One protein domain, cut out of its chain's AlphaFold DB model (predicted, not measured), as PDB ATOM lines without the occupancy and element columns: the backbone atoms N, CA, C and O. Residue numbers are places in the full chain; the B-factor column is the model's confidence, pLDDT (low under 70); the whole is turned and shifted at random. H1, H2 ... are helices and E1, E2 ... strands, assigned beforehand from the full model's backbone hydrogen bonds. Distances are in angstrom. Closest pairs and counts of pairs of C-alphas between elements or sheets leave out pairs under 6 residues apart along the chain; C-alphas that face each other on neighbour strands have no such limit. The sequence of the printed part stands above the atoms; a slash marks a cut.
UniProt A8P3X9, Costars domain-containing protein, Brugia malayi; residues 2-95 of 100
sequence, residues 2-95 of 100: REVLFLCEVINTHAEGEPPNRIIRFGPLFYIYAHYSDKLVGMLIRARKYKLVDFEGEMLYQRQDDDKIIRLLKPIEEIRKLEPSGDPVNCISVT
ATOM      1  N   ARG A   2      82.542 110.889 100.502       86.06
ATOM      2  CA  ARG A   2      82.964 110.911 101.922       86.06
ATOM      3  C   ARG A   2      84.458 111.176 102.174       86.06
ATOM      4  O   ARG A   2      84.767 112.053 102.963       86.06
ATOM      5  N   GLU A   3      85.371 110.492 101.480       90.81
ATOM      6  CA  GLU A   3      86.823 110.696 101.677       90.81
ATOM      7  C   GLU A   3      87.287 112.119 101.314       90.81
ATOM      8  O   GLU A   3      88.156 112.679 101.972       90.81
ATOM      9  N   VAL A   4      86.698 112.722 100.275       93.44
ATOM     10  CA  VAL A   4      87.041 114.090  99.855       93.44
ATOM     11  C   VAL A   4      86.494 115.115 100.841       93.44
ATOM     12  O   VAL A   4      87.178 116.090 101.139       93.44
ATOM     13  N   LEU A   5      85.286 114.888 101.367       94.25
ATOM     14  CA  LEU A   5      84.736 115.725 102.430       94.25
ATOM     15  C   LEU A   5      85.626 115.659 103.676       94.25
ATOM     16  O   LEU A   5      86.028 116.702 104.176       94.25
ATOM     17  N   PHE A   6      86.009 114.454 104.103       95.06
ATOM     18  CA  PHE A   6      86.915 114.259 105.234       95.06
ATOM     19  C   PHE A   6      88.257 114.979 105.031       95.06
ATOM     20  O   PHE A   6      88.707 115.701 105.915       95.06
ATOM     21  N   LEU A   7      88.860 114.876 103.840       96.56
ATOM     22  CA  LEU A   7      90.053 115.654 103.487       96.56
ATOM     23  C   LEU A   7      89.835 117.166 103.669       96.56
ATOM     24  O   LEU A   7      90.681 117.837 104.257       96.56
ATOM     25  N   CYS A   8      88.713 117.704 103.189       96.31
ATOM     26  CA  CYS A   8      88.409 119.127 103.333       96.31
ATOM     27  C   CYS A   8      88.201 119.528 104.803       96.31
ATOM     28  O   CYS A   8      88.599 120.625 105.181       96.31
ATOM     29  N   GLU A   9      87.631 118.655 105.640       95.75
ATOM     30  CA  GLU A   9      87.477 118.889 107.084       95.75
ATOM     31  C   GLU A   9      88.825 118.905 107.815       95.75
ATOM     32  O   GLU A   9      89.063 119.798 108.634       95.75
ATOM     33  N   VAL A  10      89.733 117.982 107.476       96.69
ATOM     34  CA  VAL A  10      91.103 117.968 108.013       96.69
ATOM     35  C   VAL A  10      91.831 119.255 107.621       96.69
ATOM     36  O   VAL A  10      92.377 119.935 108.488       96.69
ATOM     37  N   ILE A  11      91.781 119.646 106.340       96.75
ATOM     38  CA  ILE A  11      92.376 120.910 105.884       96.75
ATOM     39  C   ILE A  11      91.752 122.084 106.639       96.75
ATOM     40  O   ILE A  11      92.481 122.873 107.218       96.75
ATOM     41  N   ASN A  12      90.422 122.193 106.702       96.25
ATOM     42  CA  ASN A  12      89.751 123.305 107.380       96.25
ATOM     43  C   ASN A  12      90.159 123.437 108.857       96.25
ATOM     44  O   ASN A  12      90.290 124.556 109.345       96.25
ATOM     45  N   THR A  13      90.374 122.313 109.544       96.00
ATOM     46  CA  THR A  13      90.747 122.263 110.967       96.00
ATOM     47  C   THR A  13      92.185 122.710 111.221       96.00
ATOM     48  O   THR A  13      92.444 123.385 112.214       96.00
ATOM     49  N   HIS A  14      93.118 122.341 110.340       96.75
ATOM     50  CA  HIS A  14      94.556 122.547 110.557       96.75
ATOM     51  C   HIS A  14      95.170 123.671 109.716       96.75
ATOM     52  O   HIS A  14      96.318 124.044 109.942       96.75
ATOM     53  N   ALA A  15      94.439 124.183 108.729       96.06
ATOM     54  CA  ALA A  15      94.881 125.274 107.880       96.06
ATOM     55  C   ALA A  15      94.802 126.628 108.589       96.06
ATOM     56  O   ALA A  15      93.943 126.873 109.438       96.06
ATOM     57  N   GLU A  16      95.668 127.533 108.151       95.88
ATOM     58  CA  GLU A  16      95.692 128.929 108.566       95.88
ATOM     59  C   GLU A  16      94.856 129.801 107.616       95.88
ATOM     60  O   GLU A  16      94.588 129.439 106.462       95.88
ATOM     61  N   GLY A  17      94.473 130.983 108.099       93.44
ATOM     62  CA  GLY A  17      93.664 131.952 107.364       93.44
ATOM     63  C   GLY A  17      92.158 131.733 107.509       93.44
ATOM     64  O   GLY A  17      91.690 130.900 108.288       93.44
ATOM     65  N   GLU A  18      91.390 132.496 106.735       88.31
ATOM     66  CA  GLU A  18      89.931 132.503 106.816       88.31
ATOM     67  C   GLU A  18      89.273 131.892 105.575       88.31
ATOM     68  O   GLU A  18      89.810 131.997 104.464       88.31
ATOM     69  N   PRO A  19      88.094 131.255 105.717       83.56
ATOM     70  CA  PRO A  19      87.294 130.851 104.570       83.56
ATOM     71  C   PRO A  19      86.997 132.051 103.649       83.56
ATOM     72  O   PRO A  19      86.771 133.155 104.139       83.56
ATOM     73  N   PRO A  20      86.960 131.864 102.320       78.56
ATOM     74  CA  PRO A  20      87.116 130.610 101.592       78.56
ATOM     75  C   PRO A  20      88.575 130.265 101.261       78.56
ATOM     76  O   PRO A  20      88.776 129.344 100.490       78.56
ATOM     77  N   ASN A  21      89.573 130.977 101.797       85.50
ATOM     78  CA  ASN A  21      90.975 130.927 101.359       85.50
ATOM     79  C   ASN A  21      91.924 130.383 102.437       85.50
ATOM     80  O   ASN A  21      93.017 130.918 102.639       85.50
ATOM     81  N   ARG A  22      91.519 129.304 103.112       94.44
ATOM     82  CA  ARG A  22      92.375 128.603 104.078       94.44
ATOM     83  C   ARG A  22      93.534 127.900 103.371       94.44
ATOM     84  O   ARG A  22      93.336 127.321 102.300       94.44
ATOM     85  N   ILE A  23      94.725 127.935 103.967       97.38
ATOM     86  CA  ILE A  23      95.939 127.331 103.402       97.38
ATOM     87  C   ILE A  23      96.664 126.428 104.401       97.38
ATOM     88  O   ILE A  23      96.750 126.728 105.588       97.38
ATOM     89  N   ILE A  24      97.233 125.332 103.907       98.12
ATOM     90  CA  ILE A  24      98.123 124.447 104.666       98.12
ATOM     91  C   ILE A  24      99.267 123.983 103.764       98.12
ATOM     92  O   ILE A  24      99.081 123.814 102.559       98.12
ATOM     93  N   ARG A  25     100.460 123.779 104.325       98.38
ATOM     94  CA  ARG A  25     101.584 123.181 103.588       98.38
ATOM     95  C   ARG A  25     101.377 121.676 103.397       98.38
ATOM     96  O   ARG A  25     100.802 121.009 104.259       98.38
ATOM     97  N   PHE A  26     101.874 121.134 102.288       98.38
ATOM     98  CA  PHE A  26     101.716 119.721 101.948       98.38
ATOM     99  C   PHE A  26     102.361 118.784 102.974       98.38
ATOM    100  O   PHE A  26     101.719 117.817 103.371       98.38
ATOM    101  N   GLY A  27     103.571 119.075 103.454       97.69
ATOM    102  CA  GLY A  27     104.286 118.226 104.413       97.69
ATOM    103  C   GLY A  27     103.509 118.013 105.722       97.69
ATOM    104  O   GLY A  27     103.220 116.867 106.077       97.69
ATOM    105  N   PRO A  28     103.089 119.089 106.419       97.75
ATOM    106  CA  PRO A  28     102.229 118.986 107.597       97.75
ATOM    107  C   PRO A  28     100.908 118.266 107.321       97.75
ATOM    108  O   PRO A  28     100.520 117.391 108.095       97.75
ATOM    109  N   LEU A  29     100.238 118.576 106.204       97.88
ATOM    110  CA  LEU A  29      99.004 117.884 105.825       97.88
ATOM    111  C   LEU A  29      99.247 116.384 105.612       97.88
ATOM    112  O   LEU A  29      98.443 115.573 106.059       97.88
ATOM    113  N   PHE A  30     100.351 116.008 104.967       97.12
ATOM    114  CA  PHE A  30     100.744 114.617 104.756       97.12
ATOM    115  C   PHE A  30     100.959 113.891 106.075       97.12
ATOM    116  O   PHE A  30     100.418 112.805 106.265       97.12
ATOM    117  N   TYR A  31     101.688 114.506 107.005       96.50
ATOM    118  CA  TYR A  31     101.926 113.931 108.324       96.50
ATOM    119  C   TYR A  31     100.621 113.723 109.107       96.50
ATOM    120  O   TYR A  31     100.376 112.629 109.610       96.50
ATOM    121  N   ILE A  32      99.748 114.735 109.145       96.19
ATOM    122  CA  ILE A  32      98.443 114.650 109.820       96.19
ATOM    123  C   ILE A  32      97.568 113.573 109.167       96.19
ATOM    124  O   ILE A  32      96.991 112.731 109.852       96.19
ATOM    125  N   TYR A  33      97.473 113.579 107.835       95.12
ATOM    126  CA  TYR A  33      96.579 112.681 107.109       95.12
ATOM    127  C   TYR A  33      97.049 111.219 107.150       95.12
ATOM    128  O   TYR A  33      96.212 110.316 107.125       95.12
ATOM    129  N   ALA A  34      98.358 110.974 107.287       94.00
ATOM    130  CA  ALA A  34      98.936 109.635 107.405       94.00
ATOM    131  C   ALA A  34      98.426 108.849 108.628       94.00
ATOM    132  O   ALA A  34      98.451 107.620 108.609       94.00
ATOM    133  N   HIS A  35      97.904 109.524 109.661       94.12
ATOM    134  CA  HIS A  35      97.219 108.861 110.777       94.12
ATOM    135  C   HIS A  35      95.883 108.215 110.375       94.12
ATOM    136  O   HIS A  35      95.403 107.322 111.073       94.12
ATOM    137  N   TYR A  36      95.285 108.652 109.263       91.31
ATOM    138  CA  TYR A  36      93.986 108.185 108.779       91.31
ATOM    139  C   TYR A  36      94.106 107.331 107.512       91.31
ATOM    140  O   TYR A  36      93.389 106.340 107.373       91.31
ATOM    141  N   SER A  37      94.969 107.717 106.562       91.75
ATOM    142  CA  SER A  37      95.172 106.997 105.299       91.75
ATOM    143  C   SER A  37      96.435 107.451 104.553       91.75
ATOM    144  O   SER A  37      96.815 108.617 104.574       91.75
ATOM    145  N   ASP A  38      97.028 106.539 103.786       93.19
ATOM    146  CA  ASP A  38      98.133 106.764 102.845       93.19
ATOM    147  C   ASP A  38      97.702 107.352 101.481       93.19
ATOM    148  O   ASP A  38      98.533 107.629 100.617       93.19
ATOM    149  N   LYS A  39      96.401 107.593 101.261       94.69
ATOM    150  CA  LYS A  39      95.842 107.999  99.954       94.69
ATOM    151  C   LYS A  39      95.776 109.513  99.725       94.69
ATOM    152  O   LYS A  39      95.072 109.949  98.808       94.69
ATOM    153  N   LEU A  40      96.474 110.326 100.525       96.00
ATOM    154  CA  LEU A  40      96.337 111.791 100.511       96.00
ATOM    155  C   LEU A  40      96.477 112.395  99.106       96.00
ATOM    156  O   LEU A  40      95.598 113.136  98.674       96.00
ATOM    157  N   VAL A  41      97.543 112.064  98.369       95.69
ATOM    158  CA  VAL A  41      97.810 112.662  97.045       95.69
ATOM    159  C   VAL A  41      96.676 112.356  96.061       95.69
ATOM    160  O   VAL A  41      96.188 113.246  95.366       95.69
ATOM    161  N   GLY A  42      96.180 111.115  96.054       95.50
ATOM    162  CA  GLY A  42      95.028 110.733  95.238       95.50
ATOM    163  C   GLY A  42      93.751 111.482  95.630       95.50
ATOM    164  O   GLY A  42      92.963 111.859  94.757       95.50
ATOM    165  N   MET A  43      93.551 111.743  96.926       96.00
ATOM    166  CA  MET A  43      92.411 112.530  97.407       96.00
ATOM    167  C   MET A  43      92.534 114.010  97.048       96.00
ATOM    168  O   MET A  43      91.543 114.588  96.608       96.00
ATOM    169  N   LEU A  44      93.727 114.604  97.139       96.94
ATOM    170  CA  LEU A  44      93.991 115.980  96.709       96.94
ATOM    171  C   LEU A  44      93.704 116.160  95.215       96.94
ATOM    172  O   LEU A  44      93.005 117.093  94.829       96.94
ATOM    173  N   ILE A  45      94.148 115.220  94.374       95.75
ATOM    174  CA  ILE A  45      93.843 115.232  92.935       95.75
ATOM    175  C   ILE A  45      92.330 115.150  92.697       95.75
ATOM    176  O   ILE A  45      91.791 115.878  91.861       95.75
ATOM    177  N   ARG A  46      91.622 114.281  93.428       93.81
ATOM    178  CA  ARG A  46      90.162 114.139  93.312       93.81
ATOM    179  C   ARG A  46      89.430 115.407  93.771       93.81
ATOM    180  O   ARG A  46      88.529 115.863  93.078       93.81
ATOM    181  N   ALA A  47      89.838 116.000  94.889       95.00
ATOM    182  CA  ALA A  47      89.289 117.253  95.403       95.00
ATOM    183  C   ALA A  47      89.534 118.430  94.441       95.00
ATOM    184  O   ALA A  47      88.640 119.253  94.237       95.00
ATOM    185  N   ARG A  48      90.701 118.470  93.782       95.25
ATOM    186  CA  ARG A  48      91.027 119.456  92.741       95.25
ATOM    187  C   ARG A  48      90.114 119.328  91.523       95.25
ATOM    188  O   ARG A  48      89.624 120.336  91.024       95.25
ATOM    189  N   LYS A  49      89.800 118.101  91.079       92.06
ATOM    190  CA  LYS A  49      88.815 117.871  89.997       92.06
ATOM    191  C   LYS A  49      87.432 118.437  90.335       92.06
ATOM    192  O   LYS A  49      86.736 118.919  89.450       92.06
ATOM    193  N   TYR A  50      87.064 118.428  91.614       91.44
ATOM    194  CA  TYR A  50      85.822 119.018  92.118       91.44
ATOM    195  C   TYR A  50      85.933 120.512  92.456       91.44
ATOM    196  O   TYR A  50      84.988 121.082  92.993       91.44
ATOM    197  N   LYS A  51      87.067 121.160  92.149       92.88
ATOM    198  CA  LYS A  51      87.329 122.580  92.442       92.88
ATOM    199  C   LYS A  51      87.149 122.927  93.928       92.88
ATOM    200  O   LYS A  51      86.662 124.003  94.267       92.88
ATOM    201  N   LEU A  52      87.522 122.000  94.814       94.75
ATOM    202  CA  LEU A  52      87.459 122.191  96.270       94.75
ATOM    203  C   LEU A  52      88.803 122.623  96.850       94.75
ATOM    204  O   LEU A  52      88.835 123.331  97.853       94.75
ATOM    205  N   VAL A  53      89.896 122.203  96.213       96.56
ATOM    206  CA  VAL A  53      91.262 122.567  96.588       96.56
ATOM    207  C   VAL A  53      92.075 122.960  95.363       96.56
ATOM    208  O   VAL A  53      91.759 122.535  94.249       96.56
ATOM    209  N   ASP A  54      93.145 123.708  95.595       96.81
ATOM    210  CA  ASP A  54      94.157 124.040  94.597       96.81
ATOM    211  C   ASP A  54      95.574 123.892  95.164       96.81
ATOM    212  O   ASP A  54      95.783 124.049  96.370       96.81
ATOM    213  N   PHE A  55      96.530 123.557  94.299       97.19
ATOM    214  CA  PHE A  55      97.952 123.438  94.624       97.19
ATOM    215  C   PHE A  55      98.808 123.471  93.354       97.19
ATOM    216  O   PHE A  55      98.360 123.096  92.269       97.19
ATOM    217  N   GLU A  56     100.065 123.880  93.504       95.69
ATOM    218  CA  GLU A  56     101.006 124.001  92.390       95.69
ATOM    219  C   GLU A  56     101.496 122.636  91.869       95.69
ATOM    220  O   GLU A  56     101.970 121.784  92.627       95.69
ATOM    221  N   GLY A  57     101.461 122.467  90.544       93.38
ATOM    222  CA  GLY A  57     101.956 121.282  89.841       93.38
ATOM    223  C   GLY A  57     100.904 120.189  89.632       93.38
ATOM    224  O   GLY A  57      99.767 120.261  90.095       93.38
ATOM    225  N   GLU A  58     101.267 119.144  88.889       90.75
ATOM    226  CA  GLU A  58     100.333 118.059  88.555       90.75
ATOM    227  C   GLU A  58     100.149 117.062  89.704       90.75
ATOM    228  O   GLU A  58      99.023 116.617  89.958       90.75
ATOM    229  N   MET A  59     101.238 116.757  90.412       91.69
ATOM    230  CA  MET A  59     101.333 115.794  91.509       91.69
ATOM    231  C   MET A  59     102.247 116.342  92.615       91.69
ATOM    232  O   MET A  59     102.983 117.304  92.394       91.69
ATOM    233  N   LEU A  60     102.171 115.735  93.802       96.00
ATOM    234  CA  LEU A  60     102.962 116.092  94.978       96.00
ATOM    235  C   LEU A  60     103.731 114.869  95.480       96.00
ATOM    236  O   LEU A  60     103.156 113.781  95.598       96.00
ATOM    237  N   TYR A  61     105.004 115.064  95.804       94.62
ATOM    238  CA  TYR A  61     105.919 114.036  96.289       94.62
ATOM    239  C   TYR A  61     106.426 114.396  97.688       94.62
ATOM    240  O   TYR A  61     106.951 115.485  97.911       94.62
ATOM    241  N   GLN A  62     106.272 113.476  98.645       91.88
ATOM    242  CA  GLN A  62     106.715 113.673 100.031       91.88
ATOM    243  C   GLN A  62     108.206 114.041 100.087       91.88
ATOM    244  O   GLN A  62     109.001 113.504  99.312       91.88
ATOM    245  N   ARG A  63     108.596 114.908 101.030       93.62
ATOM    246  CA  ARG A  63     109.952 115.457 101.237       93.62
ATOM    247  C   ARG A  63     110.422 116.430 100.164       93.62
ATOM    248  O   ARG A  63     111.200 117.322 100.474       93.62
ATOM    249  N   GLN A  64     109.978 116.266  98.922       96.50
ATOM    250  CA  GLN A  64     110.308 117.178  97.830       96.50
ATOM    251  C   GLN A  64     109.371 118.388  97.807       96.50
ATOM    252  O   GLN A  64     109.821 119.517  97.654       96.50
ATOM    253  N   ASP A  65     108.071 118.146  97.963       97.88
ATOM    254  CA  ASP A  65     107.023 119.153  97.802       97.88
ATOM    255  C   ASP A  65     106.428 119.616  99.140       97.88
ATOM    256  O   ASP A  65     105.356 120.215  99.161       97.88
ATOM    257  N   ASP A  66     107.090 119.337 100.266       97.12
ATOM    258  CA  ASP A  66     106.536 119.562 101.609       97.12
ATOM    259  C   ASP A  66     106.141 121.029 101.865       97.12
ATOM    260  O   ASP A  66     105.195 121.289 102.611       97.12
ATOM    261  N   ASP A  67     106.803 121.976 101.199       97.44
ATOM    262  CA  ASP A  67     106.528 123.410 101.309       97.44
ATOM    263  C   ASP A  67     105.429 123.925 100.370       97.44
ATOM    264  O   ASP A  67     105.012 125.080 100.494       97.44
ATOM    265  N   LYS A  68     104.919 123.094  99.450       97.81
ATOM    266  CA  LYS A  68     103.846 123.514  98.542       97.81
ATOM    267  C   LYS A  68     102.558 123.790  99.301       97.81
ATOM    268  O   LYS A  68     102.173 123.067 100.221       97.81
ATOM    269  N   ILE A  69     101.870 124.844  98.875       97.94
ATOM    270  CA  ILE A  69     100.618 125.281  99.479       97.94
ATOM    271  C   ILE A  69      99.450 124.491  98.899       97.94
ATOM    272  O   ILE A  69      99.255 124.445  97.685       97.94
ATOM    273  N   ILE A  70      98.641 123.938  99.796       98.19
ATOM    274  CA  ILE A  70      97.308 123.424  99.513       98.19
ATOM    275  C   ILE A  70      96.307 124.480  99.972       98.19
ATOM    276  O   ILE A  70      96.240 124.814 101.157       98.19
ATOM    277  N   ARG A  71      95.527 125.013  99.034       97.81
ATOM    278  CA  ARG A  71      94.481 126.004  99.291       97.81
ATOM    279  C   ARG A  71      93.120 125.329  99.264       97.81
ATOM    280  O   ARG A  71      92.786 124.684  98.278       97.81
ATOM    281  N   LEU A  72      92.317 125.509 100.307       97.19
ATOM    282  CA  LEU A  72      90.884 125.229 100.255       97.19
ATOM    283  C   LEU A  72      90.209 126.370  99.484       97.19
ATOM    284  O   LEU A  72      90.559 127.520  99.717       97.19
ATOM    285  N   LEU A  73      89.298 126.066  98.558       95.31
ATOM    286  CA  LEU A  73      88.671 127.056  97.663       95.31
ATOM    287  C   LEU A  73      87.250 127.456  98.078       95.31
ATOM    288  O   LEU A  73      86.654 128.357  97.485       95.31
ATOM    289  N   LYS A  74      86.669 126.743  99.044       93.44
ATOM    290  CA  LYS A  74      85.291 126.923  99.506       93.44
ATOM    291  C   LYS A  74      85.222 126.803 101.027       93.44
ATOM    292  O   LYS A  74      85.976 126.015 101.598       93.44
ATOM    293  N   PRO A  75      84.306 127.518 101.698       94.38
ATOM    294  CA  PRO A  75      84.036 127.290 103.112       94.38
ATOM    295  C   PRO A  75      83.555 125.855 103.347       94.38
ATOM    296  O   PRO A  75      82.789 125.319 102.544       94.38
ATOM    297  N   ILE A  76      83.949 125.241 104.467       93.88
ATOM    298  CA  ILE A  76      83.584 123.846 104.756       93.88
ATOM    299  C   ILE A  76      82.063 123.627 104.796       93.88
ATOM    300  O   ILE A  76      81.573 122.597 104.341       93.88
ATOM    301  N   GLU A  77      81.308 124.635 105.238       92.62
ATOM    302  CA  GLU A  77      79.843 124.584 105.284       92.62
ATOM    303  C   GLU A  77      79.190 124.534 103.897       92.62
ATOM    304  O   GLU A  77      78.096 123.992 103.755       92.62
ATOM    305  N   GLU A  78      79.844 125.060 102.856       92.25
ATOM    306  CA  GLU A  78      79.388 124.865 101.475       92.25
ATOM    307  C   GLU A  78      79.721 123.460 100.978       92.25
ATOM    308  O   GLU A  78      78.892 122.816 100.340       92.25
ATOM    309  N   ILE A  79      80.922 122.963 101.291       92.88
ATOM    310  CA  ILE A  79      81.389 121.643 100.843       92.88
ATOM    311  C   ILE A  79      80.510 120.528 101.428       92.88
ATOM    312  O   ILE A  79      80.204 119.562 100.732       92.88
ATOM    313  N   ARG A  80      80.039 120.682 102.672       92.31
ATOM    314  CA  ARG A  80      79.110 119.747 103.332       92.31
ATOM    315  C   ARG A  80      77.750 119.616 102.647       92.31
ATOM    316  O   ARG A  80      77.069 118.623 102.869       92.31
ATOM    317  N   LYS A  81      77.351 120.596 101.832       90.56
ATOM    318  CA  LYS A  81      76.081 120.589 101.085       90.56
ATOM    319  C   LYS A  81      76.215 119.967  99.692       90.56
ATOM    320  O   LYS A  81      75.243 119.972  98.935       90.56
ATOM    321  N   LEU A  82      77.410 119.502  99.323       88.25
ATOM    322  CA  LEU A  82      77.659 118.878  98.030       88.25
ATOM    323  C   LEU A  82      77.250 117.410  98.053       88.25
ATOM    324  O   LEU A  82      77.745 116.633  98.869       88.25
ATOM    325  N   GLU A  83      76.436 117.026  97.081       82.56
ATOM    326  CA  GLU A  83      76.031 115.644  96.859       82.56
ATOM    327  C   GLU A  83      76.630 115.101  95.554       82.56
ATOM    328  O   GLU A  83      76.932 115.868  94.631       82.56
ATOM    329  N   PRO A  84      76.839 113.776  95.443       78.50
ATOM    330  CA  PRO A  84      77.134 113.155  94.162       78.50
ATOM    331  C   PRO A  84      75.981 113.413  93.189       78.50
ATOM    332  O   PRO A  84      74.841 113.053  93.464       78.50
ATOM    333  N   SER A  85      76.277 113.985  92.027       80.25
ATOM    334  CA  SER A  85      75.249 114.292  91.022       80.25
ATOM    335  C   SER A  85      74.841 113.085  90.168       80.25
ATOM    336  O   SER A  85      73.818 113.125  89.494       80.25
ATOM    337  N   GLY A  86      75.670 112.033  90.132       73.56
ATOM    338  CA  GLY A  86      75.545 110.928  89.176       73.56
ATOM    339  C   GLY A  86      75.989 111.268  87.742       73.56
ATOM    340  O   GLY A  86      76.054 110.368  86.910       73.56
ATOM    341  N   ASP A  87      76.343 112.526  87.456       76.62
ATOM    342  CA  ASP A  87      76.861 112.973  86.159       76.62
ATOM    343  C   ASP A  87      78.381 112.696  86.076       76.62
ATOM    344  O   ASP A  87      79.149 113.211  86.898       76.62
ATOM    345  N   PRO A  88      78.859 111.895  85.104       72.19
ATOM    346  CA  PRO A  88      80.285 111.601  84.953       72.19
ATOM    347  C   PRO A  88      81.132 112.828  84.569       72.19
ATOM    348  O   PRO A  88      82.345 112.805  84.769       72.19
ATOM    349  N   VAL A  89      80.518 113.887  84.035       73.19
ATOM    350  CA  VAL A  89      81.173 115.155  83.684       73.19
ATOM    351  C   VAL A  89      81.128 116.126  84.864       73.19
ATOM    352  O   VAL A  89      82.154 116.703  85.226       73.19
ATOM    353  N   ASN A  90      79.966 116.274  85.505       78.12
ATOM    354  CA  ASN A  90      79.758 117.196  86.626       78.12
ATOM    355  C   ASN A  90      79.476 116.450  87.929       78.12
ATOM    356  O   ASN A  90      78.385 116.566  88.469       78.12
ATOM    357  N   CYS A  91      80.442 115.699  88.459       76.62
ATOM    358  CA  CYS A  91      80.213 114.688  89.507       76.62
ATOM    359  C   CYS A  91      79.695 115.187  90.872       76.62
ATOM    360  O   CYS A  91      79.390 114.357  91.733       76.62
ATOM    361  N   ILE A  92      79.621 116.503  91.095       83.88
ATOM    362  CA  ILE A  92      79.088 117.111  92.319       83.88
ATOM    363  C   ILE A  92      77.978 118.113  91.986       83.88
ATOM    364  O   ILE A  92      78.113 118.913  91.060       83.88
ATOM    365  N   SER A  93      76.900 118.093  92.763       80.25
ATOM    366  CA  SER A  93      75.815 119.076  92.720       80.25
ATOM    367  C   SER A  93      75.654 119.745  94.085       80.25
ATOM    368  O   SER A  93      75.938 119.153  95.124       80.25
ATOM    369  N   VAL A  94      75.225 121.009  94.088       76.69
ATOM    370  CA  VAL A  94      74.868 121.718  95.325       76.69
ATOM    371  C   VAL A  94      73.425 121.373  95.667       76.69
ATOM    372  O   VAL A  94      72.527 121.604  94.854       76.69
ATOM    373  N   THR A  95      73.186 120.866  96.872       68.69
ATOM    374  CA  THR A  95      71.826 120.692  97.381       68.69
ATOM    375  C   THR A  95      71.260 122.059  97.759       68.69
ATOM    376  O   THR A  95      71.571 122.613  98.815       68.69
TER     377      THR A  95
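This is residues 2 to 95 of the 100 residues of the protein "Costars domain-containing protein" of Brugia malayi (UniProt A8P3X9). A small three-stranded sheet, E1, E3, E2 in order, has one face covered by H1 and H3, set about at right angles, while H2 packs on H1 near one end of the strands. Past the strands' other end, H4 leads to a separate small hairpin, E4 and E5, at one end of the longest axis. The 94 printed residues include four named helices and five named strands, ordered H1 E1 H2 H3 E2 E3 H4 E4 E5; both sheets are antiparallel and the class is mixed. The whole is compact, radius of gyration of the C-alphas 12.7 A, spanning 37 by 27 by 24 A.

Start at H1, residues 2 to 14, the hub. Its residues 3 to 7 alone touch H3, residues 40 to 49, about perpendicular at 78 degrees; the closest C-alphas, Val 4 and Ala 47, are 5.9 A apart. H2, residues 26 to 33, only just touches H1, with 3 pairs of C-alphas within 8 A, the closest Ile 11 and Leu 29 at 7.3 A. In the sheet, E3, residues 69 to 72, is between E1, residues 23 to 25, and E2, residues 53 to 55: see N 24 and O 70 at 3.0 A, and N 54 and O 71 at 2.9 A. E1, H2 H3, E2 form a split strand-helix-strand unit, E3 between its strands, with a right-handed crossover. H1 and H3 lie on the same face, two layers with the sheet, at heights of 10.3 A and 8.2 A; H2 only grazes it. H4, residues 76 to 79, touches H1, closest at C-alphas 9 and 76, 6.7 A. E4, residues 82 to 84, and E5, residues 92 to 94, form a hairpin, N 83 and O 93 at 2.9 A. In H1, H2 and H3 every O i to N i+4 pair is within hydrogen-bond range; H4 is too short for one.

Find C-alpha 2 at (82.964, 110.911, 101.922); H1 runs 18.6 A from there. H3 spans 14.3 A, H2 10.1 A and E3 9.8 A. E5 ends at C-alpha 94, (74.868, 121.718, 95.325).

The farthest C-alphas, Arg 63 and Thr 95, are 38.7 A apart. The printed part has no cut; the link from E2 to E3, residues 56 to 68, is long. Mean pLDDT of the printed part is 92.0; residue 95 is under 70.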